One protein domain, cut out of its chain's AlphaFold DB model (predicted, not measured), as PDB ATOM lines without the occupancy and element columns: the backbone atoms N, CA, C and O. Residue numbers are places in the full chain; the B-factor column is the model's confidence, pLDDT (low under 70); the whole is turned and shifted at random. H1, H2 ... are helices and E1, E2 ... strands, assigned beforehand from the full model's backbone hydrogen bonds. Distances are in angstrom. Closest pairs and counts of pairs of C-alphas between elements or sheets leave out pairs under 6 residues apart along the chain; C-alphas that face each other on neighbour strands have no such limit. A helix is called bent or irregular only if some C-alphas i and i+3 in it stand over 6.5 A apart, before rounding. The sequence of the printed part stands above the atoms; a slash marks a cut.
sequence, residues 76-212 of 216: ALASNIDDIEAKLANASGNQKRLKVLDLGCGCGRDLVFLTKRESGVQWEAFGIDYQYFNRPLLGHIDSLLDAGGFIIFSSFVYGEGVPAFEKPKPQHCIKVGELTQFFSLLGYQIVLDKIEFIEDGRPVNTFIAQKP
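What this domain is: This is residues 76 to 212 of the 216 residues of an uncharacterized protein of Smittium megazygosporum (UniProt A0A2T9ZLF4). Two small sheets stand edge toward edge, E1 of a parallel pair of strands toward E3 of a twisted three-stranded sheet. H2 packs on the pair, mainly on E2, H4 runs along one face of the three-stranded sheet, and H1 only grazes that sheet. The printed part has 137 residues, with four named helices and five named strands in the order H1 E1 H2 E2 H3 E3 H4 E4 E5; the larger sheet runs E3 E5 E4, antiparallel. The class is mixed, helices and strands; the whole is compact, with a radius of gyration of the C-alphas of 15.3 A and spans of 46 by 32 by 23 A.

Where its parts are: H1, residues 81 to 91, begins with C-alpha 81 at (261.242, 153.234, 305.150) and is 15.3 A long. E1, residues 97 to 103, is 19.9 A long, H2, residues 109 to 116, 10.6 A, and E2, residues 122 to 128, 19.7 A. H3, residues 135 to 144, is 15.3 A long and irregular, but only just: C-alphas 139 and 142 are 6.8 A apart. E3, residues 150 to 158, is 23.6 A long and bends by 60 degrees at residue 155. H4, residues 178 to 185, is 10.9 A long, E4, residues 189 to 197, 24.1 A, and E5, residues 203 to 210, 23.1 A, ending with C-alpha 210 at (250.992, 146.921, 300.571).

How they stand to each other: In the larger sheet E5 is the inner strand; N 153 and O 207 pair E3 with it at 2.8 A. E4 and E5 form a hairpin, with N 194 and O 206 at 2.9 A. E3, H4 and E4 are a split strand-helix-strand unit, with E5 between its two strands, and its crossover is right-handed. H4 is on this sheet, over E5 and E4, at a height over the sheet of 9.1 A; the closest C-alphas of H4 and E4 are those of Thr 180 and Ile 190, 6.9 A apart. E1, H2 and E2 are a strand-helix-strand unit, two parallel neighbour strands with a helix between them along the chain, and its crossover is right-handed. N 100 and O 124 of E1 and E2 are 2.9 A apart. The closest C-alphas of H2 and E2 are those of Thr 115 and Trp 123, 5.3 A apart. E1 and E3 are near each other, and so are H3 and H4. Every O i to N i+4 pair is within hydrogen-bond range in H1, H2 and H4; in H3 2 of 6 are, and 6 of 7 O i to N i+3 pairs.

The domain as a whole: The C-alphas of Gly 93 and Glu 166, the two farthest apart, are 47.8 A from each other. The printed part has no cut. The link from E3 to H4, residues 159 to 177, is long; its residues 174 to 175 pair with residues 157 to 158 of E3, parallel. The mean pLDDT of the printed part is 92.8, and residues 93 to 95 are under 70.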
ATOM      1  N   ALA A  76     256.019 158.545 310.516       91.38
ATOM      2  CA  ALA A  76     255.480 157.399 309.795       91.38
ATOM      3  C   ALA A  76     256.451 156.886 308.725       91.38
ATOM      4  O   ALA A  76     256.758 155.696 308.701       91.38
ATOM      5  N   LEU A  77     256.974 157.776 307.875       94.62
ATOM      6  CA  LEU A  77     257.957 157.407 306.863       94.62
ATOM      7  C   LEU A  77     259.276 156.973 307.510       94.62
ATOM      8  O   LEU A  77     259.773 155.889 307.217       94.62
ATOM      9  N   ALA A  78     259.806 157.788 308.427       93.19
ATOM     10  CA  ALA A  78     261.095 157.555 309.077       93.19
ATOM     11  C   ALA A  78     261.188 156.171 309.731       93.19
ATOM     12  O   ALA A  78     262.205 155.497 309.612       93.19
ATOM     13  N   SER A  79     260.110 155.742 310.392       93.88
ATOM     14  CA  SER A  79     260.091 154.499 311.168       93.88
ATOM     15  C   SER A  79     259.897 153.240 310.320       93.88
ATOM     16  O   SER A  79     260.034 152.144 310.852       93.88
ATOM     17  N   ASN A  80     259.532 153.370 309.039       96.50
ATOM     18  CA  ASN A  80     259.130 152.230 308.204       96.50
ATOM     19  C   ASN A  80     259.897 152.128 306.879       96.50
ATOM     20  O   ASN A  80     259.811 151.105 306.200       96.50
ATOM     21  N   ILE A  81     260.625 153.172 306.477       96.44
ATOM     22  CA  ILE A  81     261.242 153.234 305.150       96.44
ATOM     23  C   ILE A  81     262.309 152.156 304.926       96.44
ATOM     24  O   ILE A  81     262.375 151.616 303.827       96.44
ATOM     25  N   ASP A  82     263.083 151.785 305.949       95.62
ATOM     26  CA  ASP A  82     264.118 150.748 305.828       95.62
ATOM     27  C   ASP A  82     263.498 149.381 305.487       95.62
ATOM     28  O   ASP A  82     263.941 148.694 304.564       95.62
ATOM     29  N   ASP A  83     262.409 149.017 306.172       95.62
ATOM     30  CA  ASP A  83     261.673 147.774 305.919       95.62
ATOM     31  C   ASP A  83     260.994 147.781 304.542       95.62
ATOM     32  O   ASP A  83     260.954 146.756 303.854       95.62
ATOM     33  N   ILE A  84     260.457 148.932 304.127       95.88
ATOM     34  CA  ILE A  84     259.836 149.110 302.808       95.88
ATOM     35  C   ILE A  84     260.886 148.959 301.704       95.88
ATOM     36  O   ILE A  84     260.674 148.197 300.759       95.88
ATOM     37  N   GLU A  85     262.032 149.628 301.831       94.75
ATOM     38  CA  GLU A  85     263.145 149.525 300.885       94.75
ATOM     39  C   GLU A  85     263.650 148.088 300.772       94.75
ATOM     40  O   GLU A  85     263.805 147.587 299.660       94.75
ATOM     41  N   ALA A  86     263.838 147.393 301.898       92.12
ATOM     42  CA  ALA A  86     264.273 146.001 301.901       92.12
ATOM     43  C   ALA A  86     263.284 145.086 301.159       92.12
ATOM     44  O   ALA A  86     263.688 144.255 300.342       92.12
ATOM     45  N   LYS A  87     261.975 145.250 301.395       92.75
ATOM     46  CA  LYS A  87     260.935 144.457 300.717       92.75
ATOM     47  C   LYS A  87     260.866 144.745 299.218       92.75
ATOM     48  O   LYS A  87     260.763 143.807 298.428       92.75
ATOM     49  N   LEU A  88     260.947 146.015 298.824       91.81
ATOM     50  CA  LEU A  88     260.905 146.412 297.417       91.81
ATOM     51  C   LEU A  88     262.172 145.974 296.669       91.81
ATOM     52  O   LEU A  88     262.069 145.387 295.596       91.81
ATOM     53  N   ALA A  89     263.357 146.154 297.257       84.12
ATOM     54  CA  ALA A  89     264.623 145.747 296.648       84.12
ATOM     55  C   ALA A  89     264.700 144.229 296.404       84.12
ATOM     56  O   ALA A  89     265.185 143.798 295.354       84.12
ATOM     57  N   ASN A  90     264.177 143.423 297.337       80.88
ATOM     58  CA  ASN A  90     264.088 141.970 297.181       80.88
ATOM     59  C   ASN A  90     263.159 141.566 296.027       80.88
ATOM     60  O   ASN A  90     263.457 140.618 295.303       80.88
ATOM     61  N   ALA A  91     262.052 142.288 295.836       80.19
ATOM     62  CA  ALA A  91     261.100 142.014 294.765       80.19
ATOM     63  C   ALA A  91     261.622 142.438 293.382       80.19
ATOM     64  O   ALA A  91     261.328 141.783 292.386       80.19
ATOM     65  N   SER A  92     262.415 143.510 293.298       74.06
ATOM     66  CA  SER A  92     262.869 144.076 292.020       74.06
ATOM     67  C   SER A  92     264.172 143.476 291.468       74.06
ATOM     68  O   SER A  92     264.769 144.048 290.555       74.06
ATOM     69  N   GLY A  93     264.656 142.348 292.003       65.75
ATOM     70  CA  GLY A  93     265.730 141.556 291.381       65.75
ATOM     71  C   GLY A  93     267.048 142.307 291.122       65.75
ATOM     72  O   GLY A  93     267.667 142.092 290.082       65.75
ATOM     73  N   ASN A  94     267.483 143.158 292.066       63.66
ATOM     74  CA  ASN A  94     268.641 144.084 292.018       63.66
ATOM     75  C   ASN A  94     268.374 145.500 291.484       63.66
ATOM     76  O   ASN A  94     269.316 146.296 291.391       63.66
ATOM     77  N   GLN A  95     267.132 145.871 291.163       65.88
ATOM     78  CA  GLN A  95     266.840 147.263 290.833       65.88
ATOM     79  C   GLN A  95     266.976 148.146 292.081       65.88
ATOM     80  O   GLN A  95     266.146 148.125 292.982       65.88
ATOM     81  N   LYS A  96     268.033 148.960 292.110       82.75
ATOM     82  CA  LYS A  96     268.283 149.932 293.184       82.75
ATOM     83  C   LYS A  96     267.494 151.226 293.026       82.75
ATOM     84  O   LYS A  96     267.616 152.098 293.870       82.75
ATOM     85  N   ARG A  97     266.729 151.388 291.945       91.88
ATOM     86  CA  ARG A  97     265.985 152.617 291.660       91.88
ATOM     87  C   ARG A  97     264.495 152.409 291.890       91.88
ATOM     88  O   ARG A  97     263.871 151.659 291.139       91.88
ATOM     89  N   LEU A  98     263.953 153.094 292.892       93.62
ATOM     90  CA  LEU A  98     262.537 153.072 293.261       93.62
ATOM     91  C   LEU A  98     261.882 154.414 292.936       93.62
ATOM     92  O   LEU A  98     262.565 155.431 292.814       93.62
ATOM     93  N   LYS A  99     260.559 154.418 292.782       95.50
ATOM     94  CA  LYS A  99     259.773 155.627 292.518       95.50
ATOM     95  C   LYS A  99     258.871 155.935 293.701       95.50
ATOM     96  O   LYS A  99     258.318 155.018 294.300       95.50
ATOM     97  N   VAL A 100     258.696 157.217 293.996       97.25
ATOM     98  CA  VAL A 100     257.761 157.699 295.018       97.25
ATOM     99  C   VAL A 100     256.936 158.859 294.477       97.25
ATOM    100  O   VAL A 100     257.457 159.735 293.788       97.25
ATOM    101  N   LEU A 101     255.648 158.857 294.808       97.31
ATOM    102  CA  LEU A 101     254.737 159.973 294.598       97.31
ATOM    103  C   LEU A 101     254.240 160.454 295.964       97.31
ATOM    104  O   LEU A 101     253.547 159.713 296.658       97.31
ATOM    105  N   ASP A 102     254.588 161.682 296.331       95.94
ATOM    106  CA  ASP A 102     254.144 162.334 297.562       95.94
ATOM    107  C   ASP A 102     252.963 163.270 297.267       95.94
ATOM    108  O   ASP A 102     253.062 164.202 296.462       95.94
ATOM    109  N   LEU A 103     251.824 162.969 297.889       94.00
ATOM    110  CA  LEU A 103     250.543 163.634 297.687       94.00
ATOM    111  C   LEU A 103     250.206 164.487 298.916       94.00
ATOM    112  O   LEU A 103     249.914 163.957 299.987       94.00
ATOM    113  N   GLY A 104     250.194 165.809 298.741       91.69
ATOM    114  CA  GLY A 104     250.157 166.765 299.850       91.69
ATOM    115  C   GLY A 104     251.547 166.999 300.443       91.69
ATOM    116  O   GLY A 104     251.695 167.051 301.663       91.69
ATOM    117  N   CYS A 105     252.561 167.114 299.579       91.69
ATOM    118  CA  CYS A 105     253.968 167.151 299.979       91.69
ATOM    119  C   CYS A 105     254.367 168.410 300.770       91.69
ATOM    120  O   CYS A 105     255.441 168.436 301.379       91.69
ATOM    121  N   GLY A 106     253.550 169.474 300.757       89.75
ATOM    122  CA  GLY A 106     253.865 170.746 301.404       89.75
ATOM    123  C   GLY A 106     255.230 171.278 300.961       89.75
ATOM    124  O   GLY A 106     255.492 171.438 299.772       89.75
ATOM    125  N   CYS A 107     256.137 171.497 301.918       88.44
ATOM    126  CA  CYS A 107     257.509 171.943 301.652       88.44
ATOM    127  C   CYS A 107     258.451 170.853 301.096       88.44
ATOM    128  O   CYS A 107     259.621 171.134 300.845       88.44
ATOM    129  N   GLY A 108     257.975 169.616 300.908       90.69
ATOM    130  CA  GLY A 108     258.728 168.527 300.280       90.69
ATOM    131  C   GLY A 108     259.718 167.811 301.201       90.69
ATOM    132  O   GLY A 108     260.652 167.178 300.713       90.69
ATOM    133  N   ARG A 109     259.543 167.890 302.528       91.50
ATOM    134  CA  ARG A 109     260.482 167.310 303.508       91.50
ATOM    135  C   ARG A 109     260.710 165.806 303.320       91.50
ATOM    136  O   ARG A 109     261.843 165.345 303.404       91.50
ATOM    137  N   ASP A 110     259.645 165.056 303.039       93.88
ATOM    138  CA  ASP A 110     259.687 163.605 302.874       93.88
ATOM    139  C   ASP A 110     260.406 163.239 301.563       93.88
ATOM    140  O   ASP A 110     261.237 162.332 301.542       93.88
ATOM    141  N   LEU A 111     260.199 164.019 300.496       95.00
ATOM    142  CA  LEU A 111     260.925 163.866 299.230       95.00
ATOM    143  C   LEU A 111     262.415 164.193 299.363       95.00
ATOM    144  O   LEU A 111     263.258 163.451 298.852       95.00
ATOM    145  N   VAL A 112     262.757 165.288 300.049       92.44
ATOM    146  CA  VAL A 112     264.156 165.661 300.311       92.44
ATOM    147  C   VAL A 112     264.837 164.581 301.140       92.44
ATOM    148  O   VAL A 112     265.950 164.182 300.806       92.44
ATOM    149  N   PHE A 113     264.164 164.078 302.177       92.69
ATOM    150  CA  PHE A 113     264.663 162.961 302.966       92.69
ATOM    151  C   PHE A 113     264.933 161.751 302.070       92.69
ATOM    152  O   PHE A 113     266.078 161.322 301.986       92.69
ATOM    153  N   LEU A 114     263.932 161.258 301.331       94.62
ATOM    154  CA  LEU A 114     264.061 160.067 300.483       94.62
ATOM    155  C   LEU A 114     265.181 160.183 299.447       94.62
ATOM    156  O   LEU A 114     265.971 159.257 299.283       94.62
ATOM    157  N   THR A 115     265.287 161.324 298.769       93.50
ATOM    158  CA  THR A 115     266.296 161.535 297.717       93.50
ATOM    159  C   THR A 115     267.720 161.707 298.248       93.50
ATOM    160  O   THR A 115     268.667 161.498 297.490       93.50
ATOM    161  N   LYS A 116     267.888 162.052 299.531       90.88
ATOM    162  CA  LYS A 116     269.195 162.162 300.199       90.88
ATOM    163  C   LYS A 116     269.625 160.896 300.944       90.88
ATOM    164  O   LYS A 116     270.739 160.860 301.456       90.88
ATOM    165  N   ARG A 117     268.769 159.874 301.036       89.81
ATOM    166  CA  ARG A 117     269.086 158.640 301.770       89.81
ATOM    167  C   ARG A 117     270.301 157.929 301.181       89.81
ATOM    168  O   ARG A 117     270.398 157.714 299.977       89.81
ATOM    169  N   GLU A 118     271.173 157.460 302.066       88.75
ATOM    170  CA  GLU A 118     272.345 156.642 301.735       88.75
ATOM    171  C   GLU A 118     272.102 155.149 302.028       88.75
ATOM    172  O   GLU A 118     272.972 154.441 302.525       88.75
ATOM    173  N   SER A 119     270.904 154.637 301.724       89.38
ATOM    174  CA  SER A 119     270.542 153.226 301.965       89.38
ATOM    175  C   SER A 119     270.962 152.273 300.836       89.38
ATOM    176  O   SER A 119     270.710 151.071 300.883       89.38
ATOM    177  N   GLY A 120     271.594 152.800 299.782       88.00
ATOM    178  CA  GLY A 120     271.901 152.055 298.558       88.00
ATOM    179  C   GLY A 120     270.718 151.936 297.590       88.00
ATOM    180  O   GLY A 120     270.896 151.383 296.501       88.00
ATOM    181  N   VAL A 121     269.553 152.482 297.958       90.81
ATOM    182  CA  VAL A 121     268.407 152.730 297.079       90.81
ATOM    183  C   VAL A 121     268.460 154.171 296.570       90.81
ATOM    184  O   VAL A 121     268.726 155.102 297.319       90.81
ATOM    185  N   GLN A 122     268.186 154.360 295.283       92.38
ATOM    186  CA  GLN A 122     268.017 155.656 294.646       92.38
ATOM    187  C   GLN A 122     266.527 155.919 294.408       92.38
ATOM    188  O   GLN A 122     265.890 155.237 293.603       92.38
ATOM    189  N   TRP A 123     265.983 156.936 295.069       94.69
ATOM    190  CA  TRP A 123     264.601 157.358 294.865       94.69
ATOM    191  C   TRP A 123     264.471 158.336 293.698       94.69
ATOM    192  O   TRP A 123     265.168 159.344 293.618       94.69
ATOM    193  N   GLU A 124     263.530 158.051 292.807       95.38
ATOM    194  CA  GLU A 124     262.983 158.998 291.846       95.38
ATOM    195  C   GLU A 124     261.668 159.548 292.406       95.38
ATOM    196  O   GLU A 124     260.677 158.827 292.535       95.38
ATOM    197  N   ALA A 125     261.694 160.821 292.794       96.50
ATOM    198  CA  ALA A 125     260.647 161.457 293.581       96.50
ATOM    199  C   ALA A 125     259.782 162.414 292.755       96.50
ATOM    200  O   ALA A 125     260.296 163.277 292.044       96.50
ATOM    201  N   PHE A 126     258.467 162.305 292.930       96.88
ATOM    202  CA  PHE A 126     257.464 163.211 292.380       96.88
ATOM    203  C   PHE A 126     256.621 163.772 293.526       96.88
ATOM    204  O   PHE A 126     256.191 163.021 294.398       96.88
ATOM    205  N   GLY A 127     256.378 165.081 293.529       95.38
ATOM    206  CA  GLY A 127     255.558 165.753 294.539       95.38
ATOM    207  C   GLY A 127     254.389 166.483 293.903       95.38
ATOM    208  O   GLY A 127     254.566 167.183 292.905       95.38
ATOM    209  N   ILE A 128     253.203 166.328 294.481       93.62
ATOM    210  CA  ILE A 128     252.019 167.115 294.137       93.62
ATOM    211  C   ILE A 128     251.470 167.688 295.434       93.62
ATOM    212  O   ILE A 128     251.058 166.937 296.316       93.62
ATOM    213  N   ASP A 129     251.427 169.013 295.537       92.00
ATOM    214  CA  ASP A 129     250.873 169.672 296.715       92.00
ATOM    215  C   ASP A 129     249.402 170.051 296.519       92.00
ATOM    216  O   ASP A 129     248.989 170.540 295.464       92.00
ATOM    217  N   TYR A 130     248.605 169.812 297.556       86.19
ATOM    218  CA  TYR A 130     247.218 170.244 297.643       86.19
ATOM    219  C   TYR A 130     246.779 170.324 299.104       86.19
ATOM    220  O   TYR A 130     247.267 169.610 299.980       86.19
ATOM    221  N   GLN A 131     245.815 171.199 299.376       77.06
ATOM    222  CA  GLN A 131     245.362 171.426 300.738       77.06
ATOM    223  C   GLN A 131     244.384 170.327 301.184       77.06
ATOM    224  O   GLN A 131     243.284 170.213 300.642       77.06
ATOM    225  N   TYR A 132     244.766 169.599 302.237       83.44
ATOM    226  CA  TYR A 132     243.963 168.593 302.948       83.44
ATOM    227  C   TYR A 132     243.683 167.278 302.214       83.44
ATOM    228  O   TYR A 132     243.882 167.144 301.017       83.44
ATOM    229  N   PHE A 133     243.153 166.293 302.949       86.69
ATOM    230  CA  PHE A 133     242.790 164.993 302.399       86.69
ATOM    231  C   PHE A 133     241.707 165.098 301.313       86.69
ATOM    232  O   PHE A 133     240.613 165.623 301.548       86.69
ATOM    233  N   ASN A 134     242.005 164.549 300.135       88.62
ATOM    234  CA  ASN A 134     241.114 164.513 298.981       88.62
ATOM    235  C   ASN A 134     240.622 163.076 298.757       88.62
ATOM    236  O   ASN A 134     241.243 162.284 298.056       88.62
ATOM    237  N   ARG A 135     239.492 162.749 299.388       91.81
ATOM    238  CA  ARG A 135     238.865 161.416 299.375       91.81
ATOM    239  C   ARG A 135     238.665 160.832 297.962       91.81
ATOM    240  O   ARG A 135     238.996 159.666 297.776       91.81
ATOM    241  N   PRO A 136     238.201 161.605 296.956       91.94
ATOM    242  CA  PRO A 136     238.165 161.153 295.562       91.94
ATOM    243  C   PRO A 136     239.478 160.575 295.012       91.94
ATOM    244  O   PRO A 136     239.421 159.666 294.186       91.94
ATOM    245  N   LEU A 137     240.650 161.037 295.472       90.44
ATOM    246  CA  LEU A 137     241.934 160.505 294.999       90.44
ATOM    247  C   LEU A 137     242.144 159.040 295.383       90.44
ATOM    248  O   LEU A 137     242.834 158.342 294.647       90.44
ATOM    249  N   LEU A 138     241.519 158.546 296.460       91.69
ATOM    250  CA  LEU A 138     241.651 157.148 296.882       91.69
ATOM    251  C   LEU A 138     241.322 156.167 295.749       91.69
ATOM    252  O   LEU A 138     242.023 155.175 295.576       91.69
ATOM    253  N   GLY A 139     240.305 156.476 294.937       91.50
ATOM    254  CA  GLY A 139     239.902 155.641 293.801       91.50
ATOM    255  C   GLY A 139     240.933 155.573 292.667       91.50
ATOM    256  O   GLY A 139     240.861 154.671 291.839       91.50
ATOM    257  N   HIS A 140     241.894 156.498 292.630       93.44
ATOM    258  CA  HIS A 140     242.951 156.545 291.620       93.44
ATOM    259  C   HIS A 140     244.276 155.951 292.104       93.44
ATOM    260  O   HIS A 140     245.077 155.529 291.271       93.44
ATOM    261  N   ILE A 141     244.505 155.889 293.421       93.06
ATOM    262  CA  ILE A 141     245.781 155.432 293.993       93.06
ATOM    263  C   ILE A 141     246.136 154.026 293.519       93.06
ATOM    264  O   ILE A 141     247.286 153.791 293.161       93.06
ATOM    265  N   ASP A 142     245.160 153.117 293.438       94.06
ATOM    266  CA  ASP A 142     245.438 151.752 292.994       94.06
ATOM    267  C   ASP A 142     246.064 151.712 291.593       94.06
ATOM    268  O   ASP A 142     247.028 150.989 291.371       94.06
ATOM    269  N   SER A 143     245.585 152.547 290.668       94.19
ATOM    270  CA  SER A 143     246.113 152.602 289.299       94.19
ATOM    271  C   SER A 143     247.501 153.241 289.191       94.19
ATOM    272  O   SER A 143     248.188 153.044 288.194       94.19
ATOM    273  N   LEU A 144     247.904 154.011 290.207       93.94
ATOM    274  CA  LEU A 144     249.196 154.697 290.259       93.94
ATOM    275  C   LEU A 144     250.289 153.848 290.911       93.94
ATOM    276  O   LEU A 144     251.463 154.199 290.815       93.94
ATOM    277  N   LEU A 145     249.911 152.767 291.595       95.06
ATOM    278  CA  LEU A 145     250.824 151.948 292.374       95.06
ATOM    279  C   LEU A 145     251.084 150.606 291.689       95.06
ATOM    280  O   LEU A 145     250.156 149.844 291.392       95.06
ATOM    281  N   ASP A 146     252.361 150.300 291.490       93.88
ATOM    282  CA  ASP A 146     252.796 149.002 290.983       93.88
ATOM    283  C   ASP A 146     252.436 147.874 291.965       93.88
ATOM    284  O   ASP A 146     252.315 148.077 293.177       93.88
ATOM    285  N   ALA A 147     252.258 146.659 291.443       94.62
ATOM    286  CA  ALA A 147     252.006 145.479 292.265       94.62
ATOM    287  C   ALA A 147     253.137 145.263 293.287       94.62
ATOM    288  O   ALA A 147     254.314 145.421 292.969       94.62
ATOM    289  N   GLY A 148     252.785 144.923 294.529       95.69
ATOM    290  CA  GLY A 148     253.743 144.859 295.640       95.69
ATOM    291  C   GLY A 148     254.181 146.222 296.199       95.69
ATOM    292  O   GLY A 148     254.909 146.248 297.193       95.69
ATOM    293  N   GLY A 149     253.750 147.337 295.601       96.31
ATOM    294  CA  GLY A 149     254.043 148.693 296.059       96.31
ATOM    295  C   GLY A 149     253.395 149.032 297.404       96.31
ATOM    296  O   GLY A 149     252.448 148.380 297.844       96.31
ATOM    297  N   PHE A 150     253.903 150.078 298.054       98.00
ATOM    298  CA  PHE A 150     253.440 150.529 299.368       98.00
ATOM    299  C   PHE A 150     252.718 151.868 299.295       98.00
ATOM    300  O   PHE A 150     253.066 152.738 298.499       98.00
ATOM    301  N   ILE A 151     251.756 152.044 300.196       97.50
ATOM    302  CA  ILE A 151     251.121 153.326 300.485       97.50
ATOM    303  C   ILE A 151     251.381 153.661 301.941       97.50
ATOM    304  O   ILE A 151     251.242 152.798 302.807       97.50
ATOM    305  N   ILE A 152     251.706 154.925 302.200       97.62
ATOM    306  CA  ILE A 152     251.816 155.489 303.540       97.62
ATOM    307  C   ILE A 152     250.874 156.689 303.608       97.62
ATOM    308  O   ILE A 152     250.960 157.599 302.787       97.62
ATOM    309  N   PHE A 153     249.990 156.701 304.599       96.12
ATOM    310  CA  PHE A 153     249.202 157.865 304.979       96.12
ATOM    311  C   PHE A 153     249.597 158.318 306.380       96.12
ATOM    312  O   PHE A 153     249.751 157.509 307.293       96.12
ATOM    313  N   SER A 154     249.702 159.631 306.551       94.44
ATOM    314  CA  SER A 154     249.810 160.293 307.849       94.44
ATOM    315  C   SER A 154     248.966 161.562 307.793       94.44
ATOM    316  O   SER A 154     249.431 162.605 307.338       94.44
ATOM    317  N   SER A 155     247.698 161.474 308.197       94.19
ATOM    318  CA  SER A 155     246.759 162.601 308.103       94.19
ATOM    319  C   SER A 155     245.793 162.643 309.283       94.19
ATOM    320  O   SER A 155     245.591 161.641 309.969       94.19
ATOM    321  N   PHE A 156     245.207 163.814 309.537       95.62
ATOM    322  CA  PHE A 156     244.259 164.025 310.630       95.62
ATOM    323  C   PHE A 156     243.087 163.055 310.540       95.62
ATOM    324  O   PHE A 156     242.535 162.839 309.458       95.62
ATOM    325  N   VAL A 157     242.681 162.516 311.687       97.06
ATOM    326  CA  VAL A 157     241.599 161.533 311.781       97.06
ATOM    327  C   VAL A 157     240.465 162.044 312.658       97.06
ATOM    328  O   VAL A 157     240.696 162.696 313.668       97.06
ATOM    329  N   TYR A 158     239.226 161.752 312.278       96.69
ATOM    330  CA  TYR A 158     238.033 162.072 313.058       96.69
ATOM    331  C   TYR A 158     237.132 160.838 313.186       96.69
ATOM    332  O   TYR A 158     237.139 159.953 312.328       96.69
ATOM    333  N   GLY A 159     236.312 160.778 314.233       95.19
ATOM    334  CA  GLY A 159     235.368 159.682 314.432       95.19
ATOM    335  C   GLY A 159     235.206 159.292 315.893       95.19
ATOM    336  O   GLY A 159     235.560 160.041 316.800       95.19
ATOM    337  N   GLU A 160     234.634 158.115 316.109       93.19
ATOM    338  CA  GLU A 160     234.467 157.541 317.440       93.19
ATOM    339  C   GLU A 160     235.828 157.192 318.059       93.19
ATOM    340  O   GLU A 160     236.729 156.718 317.368       93.19
ATOM    341  N   GLY A 161     235.990 157.444 319.359       91.56
ATOM    342  CA  GLY A 161     237.219 157.117 320.089       91.56
ATOM    343  C   GLY A 161     238.387 158.090 319.892       91.56
ATOM    344  O   GLY A 161     239.437 157.874 320.494       91.56
ATOM    345  N   VAL A 162     238.220 159.169 319.118       94.56
ATOM    346  CA  VAL A 162     239.241 160.219 318.955       94.56
ATOM    347  C   VAL A 162     238.758 161.582 319.470       94.56
ATOM    348  O   VAL A 162     237.589 161.924 319.279       94.56
ATOM    349  N   PRO A 163     239.625 162.386 320.123       93.25
ATOM    350  CA  PRO A 163     239.264 163.730 320.570       93.25
ATOM    351  C   PRO A 163     238.836 164.636 319.411       93.25
ATOM    352  O   PRO A 163     239.427 164.610 318.332       93.25
ATOM    353  N   ALA A 164     237.828 165.476 319.652       92.25
ATOM    354  CA  ALA A 164     237.414 166.497 318.698       92.25
ATOM    355  C   ALA A 164     238.425 167.655 318.648       92.25
ATOM    356  O   ALA A 164     239.009 168.031 319.663       92.25
ATOM    357  N   PHE A 165     238.586 168.256 317.470       92.62
ATOM    358  CA  PHE A 165     239.424 169.432 317.239       92.62
ATOM    359  C   PHE A 165     238.775 170.350 316.195       92.62
ATOM    360  O   PHE A 165     237.980 169.905 315.369       92.62
ATOM    361  N   GLU A 166     239.098 171.645 316.227       90.00
ATOM    362  CA  GLU A 166     238.446 172.637 315.357       90.00
ATOM    363  C   GLU A 166     238.937 172.599 313.904       90.00
ATOM    364  O   GLU A 166     238.168 172.860 312.973       90.00
ATOM    365  N   LYS A 167     240.232 172.319 313.695       90.38
ATOM    366  CA  LYS A 167     240.863 172.316 312.370       90.38
ATOM    367  C   LYS A 167     241.886 171.184 312.199       90.38
ATOM    368  O   LYS A 167     242.732 171.008 313.081       90.38
ATOM    369  N   PRO A 168     241.909 170.519 311.028       90.94
ATOM    370  CA  PRO A 168     241.021 170.732 309.874       90.94
ATOM    371  C   PRO A 168     239.570 170.266 310.103       90.94
ATOM    372  O   PRO A 168     239.287 169.526 311.036       90.94
ATOM    373  N   LYS A 169     238.623 170.735 309.272       92.50
ATOM    374  CA  LYS A 169     237.212 170.310 309.378       92.50
ATOM    375  C   LYS A 169     237.084 168.803 309.089       92.50
ATOM    376  O   LYS A 169     237.830 168.307 308.248       92.50
ATOM    377  N   PRO A 170     236.090 168.089 309.647       92.88
ATOM    378  CA  PRO A 170     235.942 166.638 309.466       92.88
ATOM    379  C   PRO A 170     235.970 166.144 308.010       92.88
ATOM    380  O   PRO A 170     236.595 165.138 307.706       92.88
ATOM    381  N   GLN A 171     235.375 166.887 307.073       92.50
ATOM    382  CA  GLN A 171     235.391 166.556 305.638       92.50
ATOM    383  C   GLN A 171     236.805 166.424 305.034       92.50
ATOM    384  O   GLN A 171     236.994 165.697 304.061       92.50
ATOM    385  N   HIS A 172     237.784 167.096 305.643       93.50
ATOM    386  CA  HIS A 172     239.200 167.139 305.276       93.50
ATOM    387  C   HIS A 172     240.064 166.136 306.061       93.50
ATOM    388  O   HIS A 172     241.283 166.137 305.900       93.50
ATOM    389  N   CYS A 173     239.453 165.320 306.923       95.31
ATOM    390  CA  CYS A 173     240.114 164.358 307.804       95.31
ATOM    391  C   CYS A 173     239.728 162.928 307.418       95.31
ATOM    392  O   CYS A 173     238.612 162.692 306.970       95.31
ATOM    393  N   ILE A 174     240.589 161.948 307.639       96.06
ATOM    394  CA  ILE A 174     240.251 160.529 307.471       96.06
ATOM    395  C   ILE A 174     239.236 160.121 308.548       96.06
ATOM    396  O   ILE A 174     239.338 160.566 309.689       96.06
ATOM    397  N   LYS A 175     238.246 159.288 308.218       97.12
ATOM    398  CA  LYS A 175     237.358 158.711 309.235       97.12
ATOM    399  C   LYS A 175     238.037 157.492 309.867       97.12
ATOM    400  O   LYS A 175     238.636 156.694 309.156       97.12
ATOM    401  N   VAL A 176     237.915 157.308 311.183       97.75
ATOM    402  CA  VAL A 176     238.427 156.102 311.870       97.75
ATOM    403  C   VAL A 176     237.995 154.824 311.130       97.75
ATOM    404  O   VAL A 176     236.808 154.636 310.855       97.75
ATOM    405  N   GLY A 177     238.970 153.971 310.791       97.19
ATOM    406  CA  GLY A 177     238.776 152.697 310.087       97.19
ATOM    407  C   GLY A 177     238.537 152.797 308.574       97.19
ATOM    408  O   GLY A 177     238.446 151.769 307.907       97.19
ATOM    409  N   GLU A 178     238.449 154.003 308.008       97.44
ATOM    410  CA  GLU A 178     238.146 154.208 306.587       97.44
ATOM    411  C   GLU A 178     239.211 153.631 305.660       97.44
ATOM    412  O   GLU A 178     238.867 152.941 304.702       97.44
ATOM    413  N   LEU A 179     240.493 153.898 305.934       97.81
ATOM    414  CA  LEU A 179     241.579 153.416 305.081       97.81
ATOM    415  C   LEU A 179     241.668 151.890 305.120       97.81
ATOM    416  O   LEU A 179     241.720 151.260 304.066       97.81
ATOM    417  N   THR A 180     241.589 151.289 306.310       98.19
ATOM    418  CA  THR A 180     241.537 149.830 306.459       98.19
ATOM    419  C   THR A 180     240.366 149.233 305.692       98.19
ATOM    420  O   THR A 180     240.566 148.284 304.936       98.19
ATOM    421  N   GLN A 181     239.163 149.798 305.817       97.94
ATOM    422  CA  GLN A 181     238.001 149.320 305.069       97.94
ATOM    423  C   GLN A 181     238.226 149.421 303.554       97.94
ATOM    424  O   GLN A 181     237.986 148.453 302.836       97.94
ATOM    425  N   PHE A 182     238.693 150.573 303.070       97.69
ATOM    426  CA  PHE A 182     238.903 150.826 301.647       97.69
ATOM    427  C   PHE A 182     239.955 149.886 301.044       97.69
ATOM    428  O   PHE A 182     239.679 149.186 300.073       97.69
ATOM    429  N   PHE A 183     241.144 149.818 301.643       97.81
ATOM    430  CA  PHE A 183     242.256 149.038 301.104       97.81
ATOM    431  C   PHE A 183     242.076 147.527 301.292       97.81
ATOM    432  O   PHE A 183     242.494 146.761 300.424       97.81
ATOM    433  N   SER A 184     241.368 147.083 302.337       97.62
ATOM    434  CA  SER A 184     241.016 145.660 302.483       97.62
ATOM    435  C   SER A 184     240.098 145.179 301.356       97.62
ATOM    436  O   SER A 184     240.265 144.065 300.867       97.62
ATOM    437  N   LEU A 185     239.155 146.015 300.897       97.12
ATOM    438  CA  LEU A 185     238.288 145.685 299.755       97.12
ATOM    439  C   LEU A 185     239.068 145.553 298.440       97.12
ATOM    440  O   LEU A 185     238.652 144.805 297.560       97.12
ATOM    441  N   LEU A 186     240.199 146.251 298.321       95.94
ATOM    442  CA  LEU A 186     241.118 146.150 297.186       95.94
ATOM    443  C   LEU A 186     242.138 145.006 297.337       95.94
ATOM    444  O   LEU A 186     242.999 144.834 296.478       95.94
ATOM    445  N   GLY A 187     242.066 144.225 298.420       96.69
ATOM    446  CA  GLY A 187     242.964 143.097 298.671       96.69
ATOM    447  C   GLY A 187     244.367 143.491 299.139       96.69
ATOM    448  O   GLY A 187     245.282 142.674 299.061       96.69
ATOM    449  N   TYR A 188     244.558 144.723 299.613       97.88
ATOM    450  CA  TYR A 188     245.843 145.161 300.150       97.88
ATOM    451  C   TYR A 188     246.117 144.488 301.493       97.88
ATOM    452  O   TYR A 188     245.219 144.303 302.319       97.88
ATOM    453  N   GLN A 189     247.388 144.195 301.750       97.75
ATOM    454  CA  GLN A 189     247.839 143.801 303.075       97.75
ATOM    455  C   GLN A 189     248.000 145.052 303.939       97.75
ATOM    456  O   GLN A 189     248.863 145.887 303.673       97.75
ATOM    457  N   ILE A 190     247.204 145.165 305.001       98.38
ATOM    458  CA  ILE A 190     247.381 146.226 305.995       98.38
ATOM    459  C   ILE A 190     248.597 145.884 306.856       98.38
ATOM    460  O   ILE A 190     248.626 144.850 307.524       98.38
ATOM    461  N   VAL A 191     249.617 146.737 306.806       98.00
ATOM    462  CA  VAL A 191     250.871 146.579 307.556       98.00
ATOM    463  C   VAL A 191     250.786 147.317 308.885       98.00
ATOM    464  O   VAL A 191     251.215 146.799 309.912       98.00
ATOM    465  N   LEU A 192     250.206 148.516 308.866       97.88
ATOM    466  CA  LEU A 192     250.024 149.359 310.038       97.88
ATOM    467  C   LEU A 192     248.728 150.156 309.887       97.88
ATOM    468  O   LEU A 192     248.493 150.760 308.847       97.88
ATOM    469  N   ASP A 193     247.908 150.191 310.931       97.81
ATOM    470  CA  ASP A 193     246.800 151.136 311.067       97.81
ATOM    471  C   ASP A 193     246.755 151.583 312.525       97.81
ATOM    472  O   ASP A 193     246.339 150.834 313.414       97.81
ATOM    473  N   LYS A 194     247.293 152.773 312.791       96.75
ATOM    474  CA  LYS A 194     247.455 153.296 314.144       96.75
ATOM    475  C   LYS A 194     247.001 154.745 314.205       96.75
ATOM    476  O   LYS A 194     247.282 155.541 313.311       96.75
ATOM    477  N   ILE A 195     246.319 155.088 315.291       96.81
ATOM    478  CA  ILE A 195     246.020 156.474 315.644       96.81
ATOM    479  C   ILE A 195     247.100 156.952 316.610       96.81
ATOM    480  O   ILE A 195     247.347 156.328 317.644       96.81
ATOM    481  N   GLU A 196     247.748 158.051 316.255       94.81
ATOM    482  CA  GLU A 196     248.814 158.688 317.021       94.81
ATOM    483  C   GLU A 196     248.463 160.150 317.286       94.81
ATOM    484  O   GLU A 196     247.563 160.709 316.664       94.81
ATOM    485  N   PHE A 197     249.162 160.770 318.229       92.06
ATOM    486  CA  PHE A 197     248.936 162.160 318.608       92.06
ATOM    487  C   PHE A 197     250.179 162.974 318.279       92.06
ATOM    488  O   PHE A 197     251.282 162.606 318.683       92.06
ATOM    489  N   ILE A 198     249.997 164.061 317.530       86.19
ATOM    490  CA  ILE A 198     251.081 165.007 317.233       86.19
ATOM    491  C   ILE A 198     251.265 165.993 318.394       86.19
ATOM    492  O   ILE A 198     250.508 165.970 319.363       86.19
ATOM    493  N   GLU A 199     252.265 166.871 318.309       81.12
ATOM    494  CA  GLU A 199     252.702 167.698 319.448       81.12
ATOM    495  C   GLU A 199     251.608 168.617 320.015       81.12
ATOM    496  O   GLU A 199     251.629 168.949 321.196       81.12
ATOM    497  N   ASP A 200     250.639 169.015 319.188       84.88
ATOM    498  CA  ASP A 200     249.493 169.830 319.607       84.88
ATOM    499  C   ASP A 200     248.286 169.014 320.103       84.88
ATOM    500  O   ASP A 200     247.208 169.564 320.333       84.88
ATOM    501  N   GLY A 201     248.457 167.701 320.271       88.69
ATOM    502  CA  GLY A 201     247.444 166.789 320.793       88.69
ATOM    503  C   GLY A 201     246.377 166.377 319.782       88.69
ATOM    504  O   GLY A 201     245.448 165.659 320.153       88.69
ATOM    505  N   ARG A 202     246.472 166.793 318.513       93.56
ATOM    506  CA  ARG A 202     245.528 166.339 317.485       93.56
ATOM    507  C   ARG A 202     245.827 164.900 317.050       93.56
ATOM    508  O   ARG A 202     246.995 164.527 316.915       93.56
ATOM    509  N   PRO A 203     244.786 164.093 316.796       96.44
ATOM    510  CA  PRO A 203     244.957 162.727 316.342       96.44
ATOM    511  C   PRO A 203     245.266 162.682 314.839       96.44
ATOM    512  O   PRO A 203     244.609 163.330 314.018       96.44
ATOM    513  N   VAL A 204     246.240 161.857 314.474       95.69
ATOM    514  CA  VAL A 204     246.588 161.496 313.097       95.69
ATOM    515  C   VAL A 204     246.491 159.985 312.932       95.69
ATOM    516  O   VAL A 204     246.805 159.231 313.849       95.69
ATOM    517  N   ASN A 205     246.041 159.528 311.770       97.06
ATOM    518  CA  ASN A 205     246.094 158.120 311.408       97.06
ATOM    519  C   ASN A 205     247.372 157.871 310.607       97.06
ATOM    520  O   ASN A 205     247.503 158.351 309.479       97.06
ATOM    521  N   THR A 206     248.290 157.129 311.220       97.12
ATOM    522  CA  THR A 206     249.462 156.542 310.578       97.12
ATOM    523  C   THR A 206     249.049 155.190 310.009       97.12
ATOM    524  O   THR A 206     248.802 154.240 310.757       97.12
ATOM    525  N   PHE A 207     248.938 155.114 308.688       98.19
ATOM    526  CA  PHE A 207     248.454 153.935 307.982       98.19
ATOM    527  C   PHE A 207     249.439 153.515 306.895       98.19
ATOM    528  O   PHE A 207     249.907 154.347 306.119       98.19
ATOM    529  N   ILE A 208     249.736 152.220 306.824       98.44
ATOM    530  CA  ILE A 208     250.613 151.617 305.823       98.44
ATOM    531  C   ILE A 208     249.945 150.362 305.279       98.44
ATOM    532  O   ILE A 208     249.547 149.477 306.041       98.44
ATOM    533  N   ALA A 209     249.877 150.260 303.957       98.38
ATOM    534  CA  ALA A 209     249.377 149.076 303.278       98.38
ATOM    535  C   ALA A 209     250.232 148.732 302.060       98.38
ATOM    536  O   ALA A 209     250.815 149.613 301.426       98.38
ATOM    537  N   GLN A 210     250.285 147.443 301.733       98.12
ATOM    538  CA  GLN A 210     250.992 146.921 300.571       98.12
ATOM    539  C   GLN A 210     249.988 146.383 299.550       98.12
ATOM    540  O   GLN A 210     249.117 145.578 299.893       98.12
ATOM    541  N   LYS A 211     250.122 146.816 298.295       97.44
ATOM    542  CA  LYS A 211     249.345 146.289 297.173       97.44
ATOM    543  C   LYS A 211     249.712 144.819 296.952       97.44
ATOM    544  O   LYS A 211     250.901 144.496 297.018       97.44
ATOM    545  N   PRO A 212     248.752 143.924 296.665       95.75
ATOM    546  CA  PRO A 212     249.082 142.544 296.334       95.75
ATOM    547  C   PRO A 212     250.046 142.479 295.144       95.75
ATOM    548  O   PRO A 212     250.008 143.313 294.235       95.75
TER     549      PRO A 212